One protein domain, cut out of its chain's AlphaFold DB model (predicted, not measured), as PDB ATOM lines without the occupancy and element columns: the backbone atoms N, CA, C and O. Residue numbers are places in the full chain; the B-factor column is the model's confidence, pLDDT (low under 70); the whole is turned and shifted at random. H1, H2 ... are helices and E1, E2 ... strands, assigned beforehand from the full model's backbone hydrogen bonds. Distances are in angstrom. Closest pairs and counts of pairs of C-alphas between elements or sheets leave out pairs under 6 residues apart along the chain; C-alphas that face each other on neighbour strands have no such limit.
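This is residues 18 to 51 and 61 to 118 of the 275 residues of the protein "Similar to transcription factor Zn, C2H2" of Botryotinia fuckeliana (strain T4) (UniProt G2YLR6). Picture a loose rod: a two-stranded ribbon, E1 and E2, makes one end, helices H1 and H2 lie crosswise near the middle, and a small hairpin, E3 and E4, leads to helix H3 at the other end. H2 packs on the ribbon near Leu 67 of E2. The printed part has 92 residues, with three named helices and four named strands in the order H1 E1 E2 H2 E3 E4 H3; both sheets are antiparallel, and the class is mixed, helices and strands. The radius of gyration of the C-alphas is 15.3 A, and the spans are 56 by 27 by 20 A.

Residues 18 to 30 hold no named element. Find C-alpha 31 at (113.797, 148.937, 195.762); from there H1 runs 15.4 A to residue 41. E1, residues 44 to 50, spans 19.0 A, and E2, residues 63 to 69, 19.3 A. H2, residues 81 to 92, spans 16.6 A. Next come E3, residues 93 to 95, 6.7 A, and E4, residues 102 to 104, 7.1 A. H3, residues 108 to 118, runs 15.5 A to C-alpha 118 at (100.523, 160.785, 195.242).

H1 and H2 are close but not clearly touching, about perpendicular at 83 degrees; their closest C-alphas, Ile 39 and Arg 85, are 6.9 A apart. Antiparallel E1 and E2 have N 47 and O 66 within hydrogen-bond range at 2.9 A. The closest C-alphas of E2 and H2, Leu 67 and Ala 84, are 6.5 A apart. In the hairpin E3 and E4, look at N 94 and O 103, 2.8 A. The closest C-alphas of E4 and H3, Phe 103 and Leu 111, are 5.9 A apart; H2 and H3 are apart. Every O i to N i+4 pair is within range in H2 and H3, and 5 of 7 in H1.

The farthest C-alphas, Ala 61 and Ala 116, are 56.1 A apart. Residues 52 to 60 are not printed, a gap of 7.3 A between C-alphas 51 and 61. The link from E2 to H2 is long. Low pLDDT, under 70, includes residues 48 to 51, 61 to 64 and 116 to 118.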
ATOM      1  N   GLN A  18     104.716 152.213 198.417       68.38
ATOM      2  CA  GLN A  18     105.045 150.862 197.966       68.38
ATOM      3  C   GLN A  18     105.367 150.918 196.464       68.38
ATOM      4  O   GLN A  18     104.640 151.525 195.682       68.38
ATOM      5  N   LEU A  19     106.495 150.331 196.064       68.62
ATOM      6  CA  LEU A  19     106.918 150.288 194.668       68.62
ATOM      7  C   LEU A  19     106.045 149.283 193.930       68.62
ATOM      8  O   LEU A  19     106.074 148.100 194.261       68.62
ATOM      9  N   GLU A  20     105.277 149.740 192.951       72.62
ATOM     10  CA  GLU A  20     104.417 148.883 192.144       72.62
ATOM     11  C   GLU A  20     105.151 148.420 190.884       72.62
ATOM     12  O   GLU A  20     105.790 149.215 190.198       72.62
ATOM     13  N   CYS A  21     105.078 147.125 190.571       75.56
ATOM     14  CA  CYS A  21     105.564 146.603 189.300       75.56
ATOM     15  C   CYS A  21     104.617 146.999 188.158       75.56
ATOM     16  O   CYS A  21     103.478 146.540 188.162       75.56
ATOM     17  N   PRO A  22     105.077 147.736 187.131       66.62
ATOM     18  CA  PRO A  22     104.209 148.180 186.036       66.62
ATOM     19  C   PRO A  22     103.681 147.026 185.164       66.62
ATOM     20  O   PRO A  22     102.662 147.176 184.497       66.62
ATOM     21  N   LYS A  23     104.330 145.849 185.194       71.31
ATOM     22  CA  LYS A  23     103.938 144.666 184.407       71.31
ATOM     23  C   LYS A  23     102.914 143.757 185.077       71.31
ATOM     24  O   LYS A  23     102.205 143.037 184.382       71.31
ATOM     25  N   CYS A  24     102.852 143.724 186.405       79.06
ATOM     26  CA  CYS A  24     101.963 142.793 187.112       79.06
ATOM     27  C   CYS A  24     101.366 143.354 188.409       79.06
ATOM     28  O   CYS A  24     100.865 142.582 189.225       79.06
ATOM     29  N   SER A  25     101.470 144.667 188.624       75.31
ATOM     30  CA  SER A  25     100.901 145.418 189.753       75.31
ATOM     31  C   SER A  25     101.247 144.899 191.153       75.31
ATOM     32  O   SER A  25     100.572 145.207 192.132       75.31
ATOM     33  N   ASN A  26     102.320 144.113 191.287       78.69
ATOM     34  CA  ASN A  26     102.798 143.655 192.590       78.69
ATOM     35  C   ASN A  26     103.446 144.811 193.354       78.69
ATOM     36  O   ASN A  26     104.232 145.567 192.784       78.69
ATOM     37  N   LEU A  27     103.162 144.900 194.654       79.31
ATOM     38  CA  LEU A  27     103.648 145.962 195.531       79.31
ATOM     39  C   LEU A  27     104.866 145.514 196.347       79.31
ATOM     40  O   LEU A  27     104.890 144.427 196.930       79.31
ATOM     41  N   PHE A  28     105.874 146.380 196.438       77.38
ATOM     42  CA  PHE A  28     107.138 146.099 197.114       77.38
ATOM     43  C   PHE A  28     107.495 147.186 198.121       77.38
ATOM     44  O   PHE A  28     107.442 148.379 197.846       77.38
ATOM     45  N   LYS A  29     107.954 146.759 199.300       72.06
ATOM     46  CA  LYS A  29     108.325 147.660 200.403       72.06
ATOM     47  C   LYS A  29     109.657 148.388 200.193       72.06
ATOM     48  O   LYS A  29     109.948 149.340 200.903       72.06
ATOM     49  N   ASN A  30     110.511 147.909 199.286       70.81
ATOM     50  CA  ASN A  30     111.813 148.510 199.015       70.81
ATOM     51  C   ASN A  30     112.288 148.223 197.582       70.81
ATOM     52  O   ASN A  30     111.852 147.264 196.940       70.81
ATOM     53  N   ALA A  31     113.227 149.045 197.105       69.50
ATOM     54  CA  ALA A  31     113.797 148.937 195.762       69.50
ATOM     55  C   ALA A  31     114.476 147.583 195.521       69.50
ATOM     56  O   ALA A  31     114.388 147.031 194.432       69.50
ATOM     57  N   ARG A  32     115.110 147.001 196.545       73.06
ATOM     58  CA  ARG A  32     115.794 145.707 196.433       73.06
ATOM     59  C   ARG A  32     114.838 144.577 196.050       73.06
ATOM     60  O   ARG A  32     115.158 143.796 195.161       73.06
ATOM     61  N   ASN A  33     113.678 144.505 196.700       75.25
ATOM     62  CA  ASN A  33     112.666 143.485 196.435       75.25
ATOM     63  C   ASN A  33     111.955 143.754 195.109       75.25
ATOM     64  O   ASN A  33     111.707 142.815 194.361       75.25
ATOM     65  N   PHE A  34     111.700 145.028 194.795       77.06
ATOM     66  CA  PHE A  34     111.161 145.441 193.502       77.06
ATOM     67  C   PHE A  34     112.068 145.009 192.348       77.06
ATOM     68  O   PHE A  34     111.619 144.286 191.469       77.06
ATOM     69  N   PHE A  35     113.357 145.364 192.377       72.38
ATOM     70  CA  PHE A  35     114.312 144.934 191.354       72.38
ATOM     71  C   PHE A  35     114.519 143.419 191.378       72.38
ATOM     72  O   PHE A  35     114.714 142.825 190.329       72.38
ATOM     73  N   GLY A  36     114.422 142.782 192.548       72.88
ATOM     74  CA  GLY A  36     114.383 141.326 192.694       72.88
ATOM     75  C   GLY A  36     113.246 140.675 191.898       72.88
ATOM     76  O   GLY A  36     113.448 139.672 191.217       72.88
ATOM     77  N   HIS A  37     112.057 141.264 191.962       80.50
ATOM     78  CA  HIS A  37     110.881 140.799 191.242       80.50
ATOM     79  C   HIS A  37     110.889 141.201 189.766       80.50
ATOM     80  O   HIS A  37     110.579 140.380 188.918       80.50
ATOM     81  N   ALA A  38     111.284 142.429 189.436       67.31
ATOM     82  CA  ALA A  38     111.263 142.948 188.072       67.31
ATOM     83  C   ALA A  38     112.140 142.122 187.103       67.31
ATOM     84  O   ALA A  38     111.909 142.130 185.897       67.31
ATOM     85  N   ILE A  39     113.073 141.327 187.642       68.75
ATOM     86  CA  ILE A  39     113.850 140.309 186.919       68.75
ATOM     87  C   ILE A  39     112.964 139.255 186.246       68.75
ATOM     88  O   ILE A  39     113.349 138.757 185.193       68.75
ATOM     89  N   THR A  40     111.793 138.918 186.800       71.00
ATOM     90  CA  THR A  40     110.871 137.955 186.170       71.00
ATOM     91  C   THR A  40     110.255 138.491 184.883       71.00
ATOM     92  O   THR A  40     109.733 137.714 184.092       71.00
ATOM     93  N   HIS A  41     110.323 139.807 184.677       70.38
ATOM     94  CA  HIS A  41     109.801 140.492 183.497       70.38
ATOM     95  C   HIS A  41     110.904 140.946 182.537       70.38
ATOM     96  O   HIS A  41     110.599 141.512 181.492       70.38
ATOM     97  N   ALA A  42     112.181 140.734 182.875       70.38
ATOM     98  CA  ALA A  42     113.298 141.116 182.021       70.38
ATOM     99  C   ALA A  42     113.581 140.003 180.990       70.38
ATOM    100  O   ALA A  42     113.945 138.893 181.391       70.38
ATOM    101  N   PRO A  43     113.478 140.265 179.674       68.31
ATOM    102  CA  PRO A  43     113.857 139.316 178.640       68.31
ATOM    103  C   PRO A  43     115.391 139.288 178.536       68.31
ATOM    104  O   PRO A  43     116.004 139.946 177.699       68.31
ATOM    105  N   ILE A  44     116.037 138.560 179.445       70.06
ATOM    106  CA  ILE A  44     117.482 138.313 179.425       70.06
ATOM    107  C   ILE A  44     117.686 136.864 178.990       70.06
ATOM    108  O   ILE A  44     117.184 135.952 179.646       70.06
ATOM    109  N   SER A  45     118.432 136.636 177.907       68.81
ATOM    110  CA  SER A  45     118.830 135.281 177.511       68.81
ATOM    111  C   SER A  45     120.211 134.939 178.049       68.81
ATOM    112  O   SER A  45     121.140 135.750 178.005       68.81
ATOM    113  N   GLU A  46     120.320 133.712 178.544       73.19
ATOM    114  CA  GLU A  46     121.535 133.106 179.063       73.19
ATOM    115  C   GLU A  46     122.200 132.276 177.961       73.19
ATOM    116  O   GLU A  46     121.589 131.362 177.412       73.19
ATOM    117  N   GLU A  47     123.448 132.599 177.621       70.50
ATOM    118  CA  GLU A  47     124.201 131.873 176.601       70.50
ATOM    119  C   GLU A  47     125.584 131.473 177.113       70.50
ATOM    120  O   GLU A  47     126.335 132.275 177.680       70.50
ATOM    121  N   LEU A  48     125.929 130.203 176.906       66.56
ATOM    122  CA  LEU A  48     127.224 129.640 177.266       66.56
ATOM    123  C   LEU A  48     128.186 129.808 176.091       66.56
ATOM    124  O   LEU A  48     128.122 129.068 175.114       66.56
ATOM    125  N   VAL A  49     129.106 130.766 176.198       63.28
ATOM    126  CA  VAL A  49     130.126 130.995 175.168       63.28
ATOM    127  C   VAL A  49     131.423 130.306 175.585       63.28
ATOM    128  O   VAL A  49     131.949 130.543 176.678       63.28
ATOM    129  N   ALA A  50     131.959 129.449 174.716       55.06
ATOM    130  CA  ALA A  50     133.255 128.813 174.928       55.06
ATOM    131  C   ALA A  50     134.374 129.870 174.896       55.06
ATOM    132  O   ALA A  50     134.476 130.656 173.954       55.06
ATOM    133  N   ALA A  51     135.220 129.912 175.929       55.50
ATOM    134  CA  ALA A  51     136.407 130.765 175.907       55.50
ATOM    135  C   ALA A  51     137.439 130.227 174.889       55.50
ATOM    136  O   ALA A  51     137.549 129.007 174.734       55.50
ATOM    137  N   ALA A  61     137.191 122.628 178.686       51.78
ATOM    138  CA  ALA A  61     136.482 123.743 178.071       51.78
ATOM    139  C   ALA A  61     135.833 124.584 179.182       51.78
ATOM    140  O   ALA A  61     134.802 124.206 179.733       51.78
ATOM    141  N   THR A  62     136.430 125.723 179.538       56.41
ATOM    142  CA  THR A  62     135.780 126.683 180.437       56.41
ATOM    143  C   THR A  62     134.682 127.413 179.668       56.41
ATOM    144  O   THR A  62     134.967 128.270 178.822       56.41
ATOM    145  N   TYR A  63     133.427 127.070 179.943       57.31
ATOM    146  CA  TYR A  63     132.265 127.817 179.475       57.31
ATOM    147  C   TYR A  63     132.140 129.119 180.279       57.31
ATOM    148  O   TYR A  63     132.280 129.122 181.503       57.31
ATOM    149  N   LYS A  64     131.915 130.251 179.603       68.56
ATOM    150  CA  LYS A  64     131.635 131.538 180.257       68.56
ATOM    151  C   LYS A  64     130.192 131.922 179.990       68.56
ATOM    152  O   LYS A  64     129.785 132.018 178.836       68.56
ATOM    153  N   LEU A  65     129.455 132.182 181.065       70.94
ATOM    154  CA  LEU A  65     128.093 132.669 180.968       70.94
ATOM    155  C   LEU A  65     128.059 134.108 180.461       70.94
ATOM    156  O   LEU A  65     128.736 134.981 181.014       70.94
ATOM    157  N   GLN A  66     127.279 134.349 179.413       77.25
ATOM    158  CA  GLN A  66     126.988 135.681 178.901       77.25
ATOM    159  C   GLN A  66     125.484 135.912 178.913       77.25
ATOM    160  O   GLN A  66     124.708 135.093 178.427       77.25
ATOM    161  N   LEU A  67     125.083 137.041 179.485       79.94
ATOM    162  CA  LEU A  67     123.698 137.475 179.564       79.94
ATOM    163  C   LEU A  67     123.509 138.612 178.573       79.94
ATOM    164  O   LEU A  67     124.189 139.640 178.686       79.94
ATOM    165  N   ARG A  68     122.612 138.421 177.605       78.12
ATOM    166  CA  ARG A  68     122.301 139.429 176.584       78.12
ATOM    167  C   ARG A  68     120.977 140.115 176.902       78.12
ATOM    168  O   ARG A  68     120.022 139.454 177.307       78.12
ATOM    169  N   CYS A  69     120.927 141.428 176.697       79.88
ATOM    170  CA  CYS A  69     119.672 142.177 176.671       79.88
ATOM    171  C   CYS A  69     118.937 141.879 175.355       79.88
ATOM    172  O   CYS A  69     119.563 141.963 174.300       79.88
ATOM    173  N   LEU A  70     117.650 141.519 175.402       76.75
ATOM    174  CA  LEU A  70     116.841 141.288 174.191       76.75
ATOM    175  C   LEU A  70     116.062 142.531 173.749       76.75
ATOM    176  O   LEU A  70     115.269 142.453 172.813       76.75
ATOM    177  N   GLU A  71     116.282 143.668 174.408       75.44
ATOM    178  CA  GLU A  71     115.613 144.905 174.035       75.44
ATOM    179  C   GLU A  71     116.039 145.355 172.635       75.44
ATOM    180  O   GLU A  71     117.214 145.257 172.254       75.44
ATOM    181  N   SER A  72     115.069 145.834 171.861       72.94
ATOM    182  CA  SER A  72     115.266 146.166 170.453       72.94
ATOM    183  C   SER A  72     116.359 147.234 170.280       72.94
ATOM    184  O   SER A  72     116.292 148.330 170.828       72.94
ATOM    185  N   GLY A  73     117.426 146.891 169.548       71.50
ATOM    186  CA  GLY A  73     118.578 147.778 169.332       71.50
ATOM    187  C   GLY A  73     119.632 147.789 170.449       71.50
ATOM    188  O   GLY A  73     120.600 148.546 170.357       71.50
ATOM    189  N   CYS A  74     119.506 146.947 171.481       78.06
ATOM    190  CA  CYS A  74     120.529 146.809 172.513       78.06
ATOM    191  C   CYS A  74     121.486 145.635 172.237       78.06
ATOM    192  O   CYS A  74     121.083 144.479 172.163       78.06
ATOM    193  N   HIS A  75     122.790 145.921 172.149       76.88
ATOM    194  CA  HIS A  75     123.845 144.910 171.966       76.88
ATOM    195  C   HIS A  75     124.684 144.663 173.228       76.88
ATOM    196  O   HIS A  75     125.750 144.050 173.158       76.88
ATOM    197  N   GLN A  76     124.239 145.154 174.388       76.69
ATOM    198  CA  GLN A  76     124.999 145.013 175.626       76.69
ATOM    199  C   GLN A  76     124.940 143.584 176.162       76.69
ATOM    200  O   GLN A  76     123.893 142.930 176.190       76.69
ATOM    201  N   GLN A  77     126.100 143.117 176.612       78.19
ATOM    202  CA  GLN A  77     126.285 141.798 177.192       78.19
ATOM    203  C   GLN A  77     127.020 141.938 178.515       78.19
ATOM    204  O   GLN A  77     127.988 142.692 178.630       78.19
ATOM    205  N   SER A  78     126.581 141.192 179.519       80.69
ATOM    206  CA  SER A  78     127.231 141.183 180.823       80.69
ATOM    207  C   SER A  78     127.480 139.758 181.290       80.69
ATOM    208  O   SER A  78     126.684 138.851 181.065       80.69
ATOM    209  N   ARG A  79     128.602 139.568 181.984       76.94
ATOM    210  CA  ARG A  79     128.915 138.323 182.703       76.94
ATOM    211  C   ARG A  79     128.358 138.319 184.124       76.94
ATOM    212  O   ARG A  79     128.337 137.285 184.779       76.94
ATOM    213  N   ILE A  80     127.936 139.486 184.611       79.25
ATOM    214  CA  ILE A  80     127.376 139.674 185.946       79.25
ATOM    215  C   ILE A  80     125.887 139.944 185.799       79.25
ATOM    216  O   ILE A  80     125.464 140.949 185.220       79.25
ATOM    217  N   LEU A  81     125.096 139.059 186.389       72.88
ATOM    218  CA  LEU A  81     123.643 139.081 186.337       72.88
ATOM    219  C   LEU A  81     123.048 140.390 186.877       72.88
ATOM    220  O   LEU A  81     122.209 141.002 186.224       72.88
ATOM    221  N   ASN A  82     123.553 140.900 188.003       72.94
ATOM    222  CA  ASN A  82     123.117 142.194 188.543       72.94
ATOM    223  C   ASN A  82     123.420 143.374 187.608       72.94
ATOM    224  O   ASN A  82     122.616 144.298 187.531       72.94
ATOM    225  N   ALA A  83     124.528 143.329 186.863       77.00
ATOM    226  CA  ALA A  83     124.868 144.379 185.906       77.00
ATOM    227  C   ALA A  83     123.990 144.313 184.642       77.00
ATOM    228  O   ALA A  83     123.544 145.355 184.173       77.00
ATOM    229  N   ALA A  84     123.666 143.108 184.145       75.19
ATOM    230  CA  ALA A  84     122.718 142.926 183.036       75.19
ATOM    231  C   ALA A  84     121.327 143.481 183.388       75.19
ATOM    232  O   ALA A  84     120.706 144.194 182.604       75.19
ATOM    233  N   ARG A  85     120.866 143.198 184.612       72.31
ATOM    234  CA  ARG A  85     119.575 143.664 185.138       72.31
ATOM    235  C   ARG A  85     119.535 145.173 185.316       72.31
ATOM    236  O   ARG A  85     118.585 145.812 184.886       72.31
ATOM    237  N   HIS A  86     120.575 145.741 185.927       74.25
ATOM    238  CA  HIS A  86     120.683 147.187 186.086       74.25
ATOM    239  C   HIS A  86     120.655 147.876 184.719       74.25
ATOM    240  O   HIS A  86     119.936 148.852 184.539       74.25
ATOM    241  N   HIS A  87     121.376 147.337 183.738       82.06
ATOM    242  CA  HIS A  87     121.340 147.840 182.373       82.06
ATOM    243  C   HIS A  87     119.921 147.812 181.769       82.06
ATOM    244  O   HIS A  87     119.451 148.850 181.310       82.06
ATOM    245  N   TYR A  88     119.215 146.678 181.833       77.81
ATOM    246  CA  TYR A  88     117.851 146.560 181.302       77.81
ATOM    247  C   TYR A  88     116.866 147.539 181.960       77.81
ATOM    248  O   TYR A  88     116.152 148.252 181.259       77.81
ATOM    249  N   HIS A  89     116.843 147.627 183.294       75.06
ATOM    250  CA  HIS A  89     115.887 148.492 183.994       75.06
ATOM    251  C   HIS A  89     116.149 149.984 183.783       75.06
ATOM    252  O   HIS A  89     115.194 150.740 183.656       75.06
ATOM    253  N   ASN A  90     117.411 150.416 183.698       77.25
ATOM    254  CA  ASN A  90     117.710 151.820 183.395       77.25
ATOM    255  C   ASN A  90     117.303 152.223 181.977       77.25
ATOM    256  O   ASN A  90     117.061 153.400 181.736       77.25
ATOM    257  N   LEU A  91     117.261 151.270 181.045       79.44
ATOM    258  CA  LEU A  91     116.789 151.530 179.691       79.44
ATOM    259  C   LEU A  91     115.268 151.490 179.575       79.44
ATOM    260  O   LEU A  91     114.735 152.183 178.729       79.44
ATOM    261  N   ASN A  92     114.582 150.682 180.387       76.56
ATOM    262  CA  ASN A  92     113.156 150.403 180.196       76.56
ATOM    263  C   ASN A  92     112.234 151.087 181.209       76.56
ATOM    264  O   ASN A  92     111.015 151.055 181.037       76.56
ATOM    265  N   MET A  93     112.778 151.685 182.272       82.50
ATOM    266  CA  MET A  93     111.982 152.265 183.352       82.50
ATOM    267  C   MET A  93     112.341 153.725 183.617       82.50
ATOM    268  O   MET A  93     113.506 154.118 183.590       82.50
ATOM    269  N   VAL A  94     111.330 154.520 183.953       82.62
ATOM    270  CA  VAL A  94     111.434 155.929 184.333       82.62
ATOM    271  C   VAL A  94     111.148 156.070 185.824       82.62
ATOM    272  O   VAL A  94     110.144 155.567 186.331       82.62
ATOM    273  N   LYS A  95     112.030 156.770 186.544       81.12
ATOM    274  CA  LYS A  95     111.830 157.103 187.960       81.12
ATOM    275  C   LYS A  95     110.951 158.353 188.091       81.12
ATOM    276  O   LYS A  95     111.179 159.338 187.392       81.12
ATOM    277  N   CYS A  96     109.999 158.352 189.023       79.69
ATOM    278  CA  CYS A  96     109.294 159.571 189.417       79.69
ATOM    279  C   CYS A  96     110.283 160.606 189.986       79.69
ATOM    280  O   CYS A  96     111.177 160.265 190.758       79.69
ATOM    281  N   GLY A  97     110.128 161.881 189.623       79.06
ATOM    282  CA  GLY A  97     110.994 162.958 190.122       79.06
ATOM    283  C   GLY A  97     110.742 163.338 191.585       79.06
ATOM    284  O   GLY A  97     111.604 163.934 192.220       79.06
ATOM    285  N   GLU A  98     109.573 162.980 192.117       68.88
ATOM    286  CA  GLU A  98     109.077 163.426 193.427       68.88
ATOM    287  C   GLU A  98     109.069 162.289 194.465       68.88
ATOM    288  O   GLU A  98     108.900 162.531 195.657       68.88
ATOM    289  N   CYS A  99     109.323 161.044 194.042       74.06
ATOM    290  CA  CYS A  99     109.485 159.902 194.942       74.06
ATOM    291  C   CYS A  99     110.361 158.791 194.341       74.06
ATOM    292  O   CYS A  99     111.011 158.957 193.315       74.06
ATOM    293  N   ASN A 100     110.398 157.627 194.994       70.94
ATOM    294  CA  ASN A 100     111.170 156.470 194.534       70.94
ATOM    295  C   ASN A 100     110.391 155.502 193.623       70.94
ATOM    296  O   ASN A 100     110.871 154.394 193.405       70.94
ATOM    297  N   GLY A 101     109.233 155.897 193.085       75.25
ATOM    298  CA  GLY A 101     108.445 155.083 192.151       75.25
ATOM    299  C   GLY A 101     109.131 154.888 190.793       75.25
ATOM    300  O   GLY A 101     109.787 155.805 190.298       75.25
ATOM    301  N   PHE A 102     108.958 153.706 190.192       79.56
ATOM    302  CA  PHE A 102     109.467 153.345 188.864       79.56
ATOM    303  C   PHE A 102     108.308 152.928 187.955       79.56
ATOM    304  O   PHE A 102     107.449 152.160 188.377       79.56
ATOM    305  N   PHE A 103     108.315 153.404 186.714       80.75
ATOM    306  CA  PHE A 103     107.250 153.202 185.727       80.75
ATOM    307  C   PHE A 103     107.854 152.728 184.410       80.75
ATOM    308  O   PHE A 103     108.999 153.064 184.119       80.75
ATOM    309  N   ASP A 104     107.119 151.958 183.613       77.56
ATOM    310  CA  ASP A 104     107.599 151.562 182.286       77.56
ATOM    311  C   ASP A 104     107.721 152.793 181.380       77.56
ATOM    312  O   ASP A 104     106.803 153.608 181.300       77.56
ATOM    313  N   GLN A 105     108.838 152.917 180.660       73.12
ATOM    314  CA  GLN A 105     109.085 154.059 179.770       73.12
ATOM    315  C   GLN A 105     108.048 154.157 178.639       73.12
ATOM    316  O   GLN A 105     107.746 155.253 178.174       73.12
ATOM    317  N   GLY A 106     107.483 153.021 178.219       69.31
ATOM    318  CA  GLY A 106     106.407 152.965 177.227       69.31
ATOM    319  C   GLY A 106     105.014 153.300 177.772       69.31
ATOM    320  O   GLY A 106     104.098 153.486 176.975       69.31
ATOM    321  N   GLU A 107     104.833 153.389 179.096       69.88
ATOM    322  CA  GLU A 107     103.526 153.596 179.737       69.88
ATOM    323  C   GLU A 107     103.473 154.894 180.558       69.88
ATOM    324  O   GLU A 107     103.211 154.906 181.764       69.88
ATOM    325  N   ASP A 108     103.647 156.020 179.863       69.88
ATOM    326  CA  ASP A 108     103.499 157.377 180.411       69.88
ATOM    327  C   ASP A 108     102.198 157.620 181.225       69.88
ATOM    328  O   ASP A 108     102.276 158.238 182.295       69.88
ATOM    329  N   PRO A 109     101.016 157.071 180.849       75.25
ATOM    330  CA  PRO A 109      99.784 157.269 181.618       75.25
ATOM    331  C   PRO A 109      99.869 156.789 183.073       75.25
ATOM    332  O   PRO A 109      99.225 157.371 183.951       75.25
ATOM    333  N   GLN A 110     100.663 155.748 183.358       74.69
ATOM    334  CA  GLN A 110     100.831 155.241 184.723       74.69
ATOM    335  C   GLN A 110     101.633 156.219 185.590       74.69
ATOM    336  O   GLN A 110     101.239 156.506 186.724       74.69
ATOM    337  N   LEU A 111     102.715 156.784 185.041       77.56
ATOM    338  CA  LEU A 111     103.528 157.797 185.715       77.56
ATOM    339  C   LEU A 111     102.707 159.066 185.978       77.56
ATOM    340  O   LEU A 111     102.736 159.605 187.088       77.56
ATOM    341  N   GLN A 112     101.935 159.523 184.990       74.81
ATOM    342  CA  GLN A 112     101.075 160.698 185.139       74.81
ATOM    343  C   GLN A 112      99.999 160.478 186.211       74.81
ATOM    344  O   GLN A 112      99.808 161.329 187.083       74.81
ATOM    345  N   ALA A 113      99.333 159.319 186.196       74.12
ATOM    346  CA  ALA A 113      98.327 158.968 187.196       74.12
ATOM    347  C   ALA A 113      98.920 158.859 188.607       74.12
ATOM    348  O   ALA A 113      98.287 159.286 189.573       74.12
ATOM    349  N   HIS A 114     100.130 158.315 188.743       75.81
ATOM    350  CA  HIS A 114     100.840 158.275 190.015       75.81
ATOM    351  C   HIS A 114     101.140 159.683 190.546       75.81
ATOM    352  O   HIS A 114     100.797 159.975 191.691       75.81
ATOM    353  N   ARG A 115     101.702 160.575 189.718       72.50
ATOM    354  CA  ARG A 115     101.988 161.968 190.120       72.50
ATOM    355  C   ARG A 115     100.715 162.710 190.525       72.50
ATOM    356  O   ARG A 115     100.686 163.367 191.565       72.50
ATOM    357  N   ALA A 116      99.641 162.521 189.759       67.19
ATOM    358  CA  ALA A 116      98.326 163.081 190.054       67.19
ATOM    359  C   ALA A 116      97.777 162.625 191.419       67.19
ATOM    360  O   ALA A 116      97.176 163.412 192.142       67.19
ATOM    361  N   LYS A 117      97.978 161.354 191.780       67.31
ATOM    362  CA  LYS A 117      97.421 160.759 193.005       67.31
ATOM    363  C   LYS A 117      98.279 160.979 194.247       67.31
ATOM    364  O   LYS A 117      97.729 161.192 195.321       67.31
ATOM    365  N   MET A 118      99.597 160.869 194.107       65.06
ATOM    366  CA  MET A 118     100.523 160.785 195.242       65.06
ATOM    367  C   MET A 118     101.272 162.087 195.508       65.06
ATOM    368  O   MET A 118     101.784 162.274 196.609       65.06
TER     369      MET A 118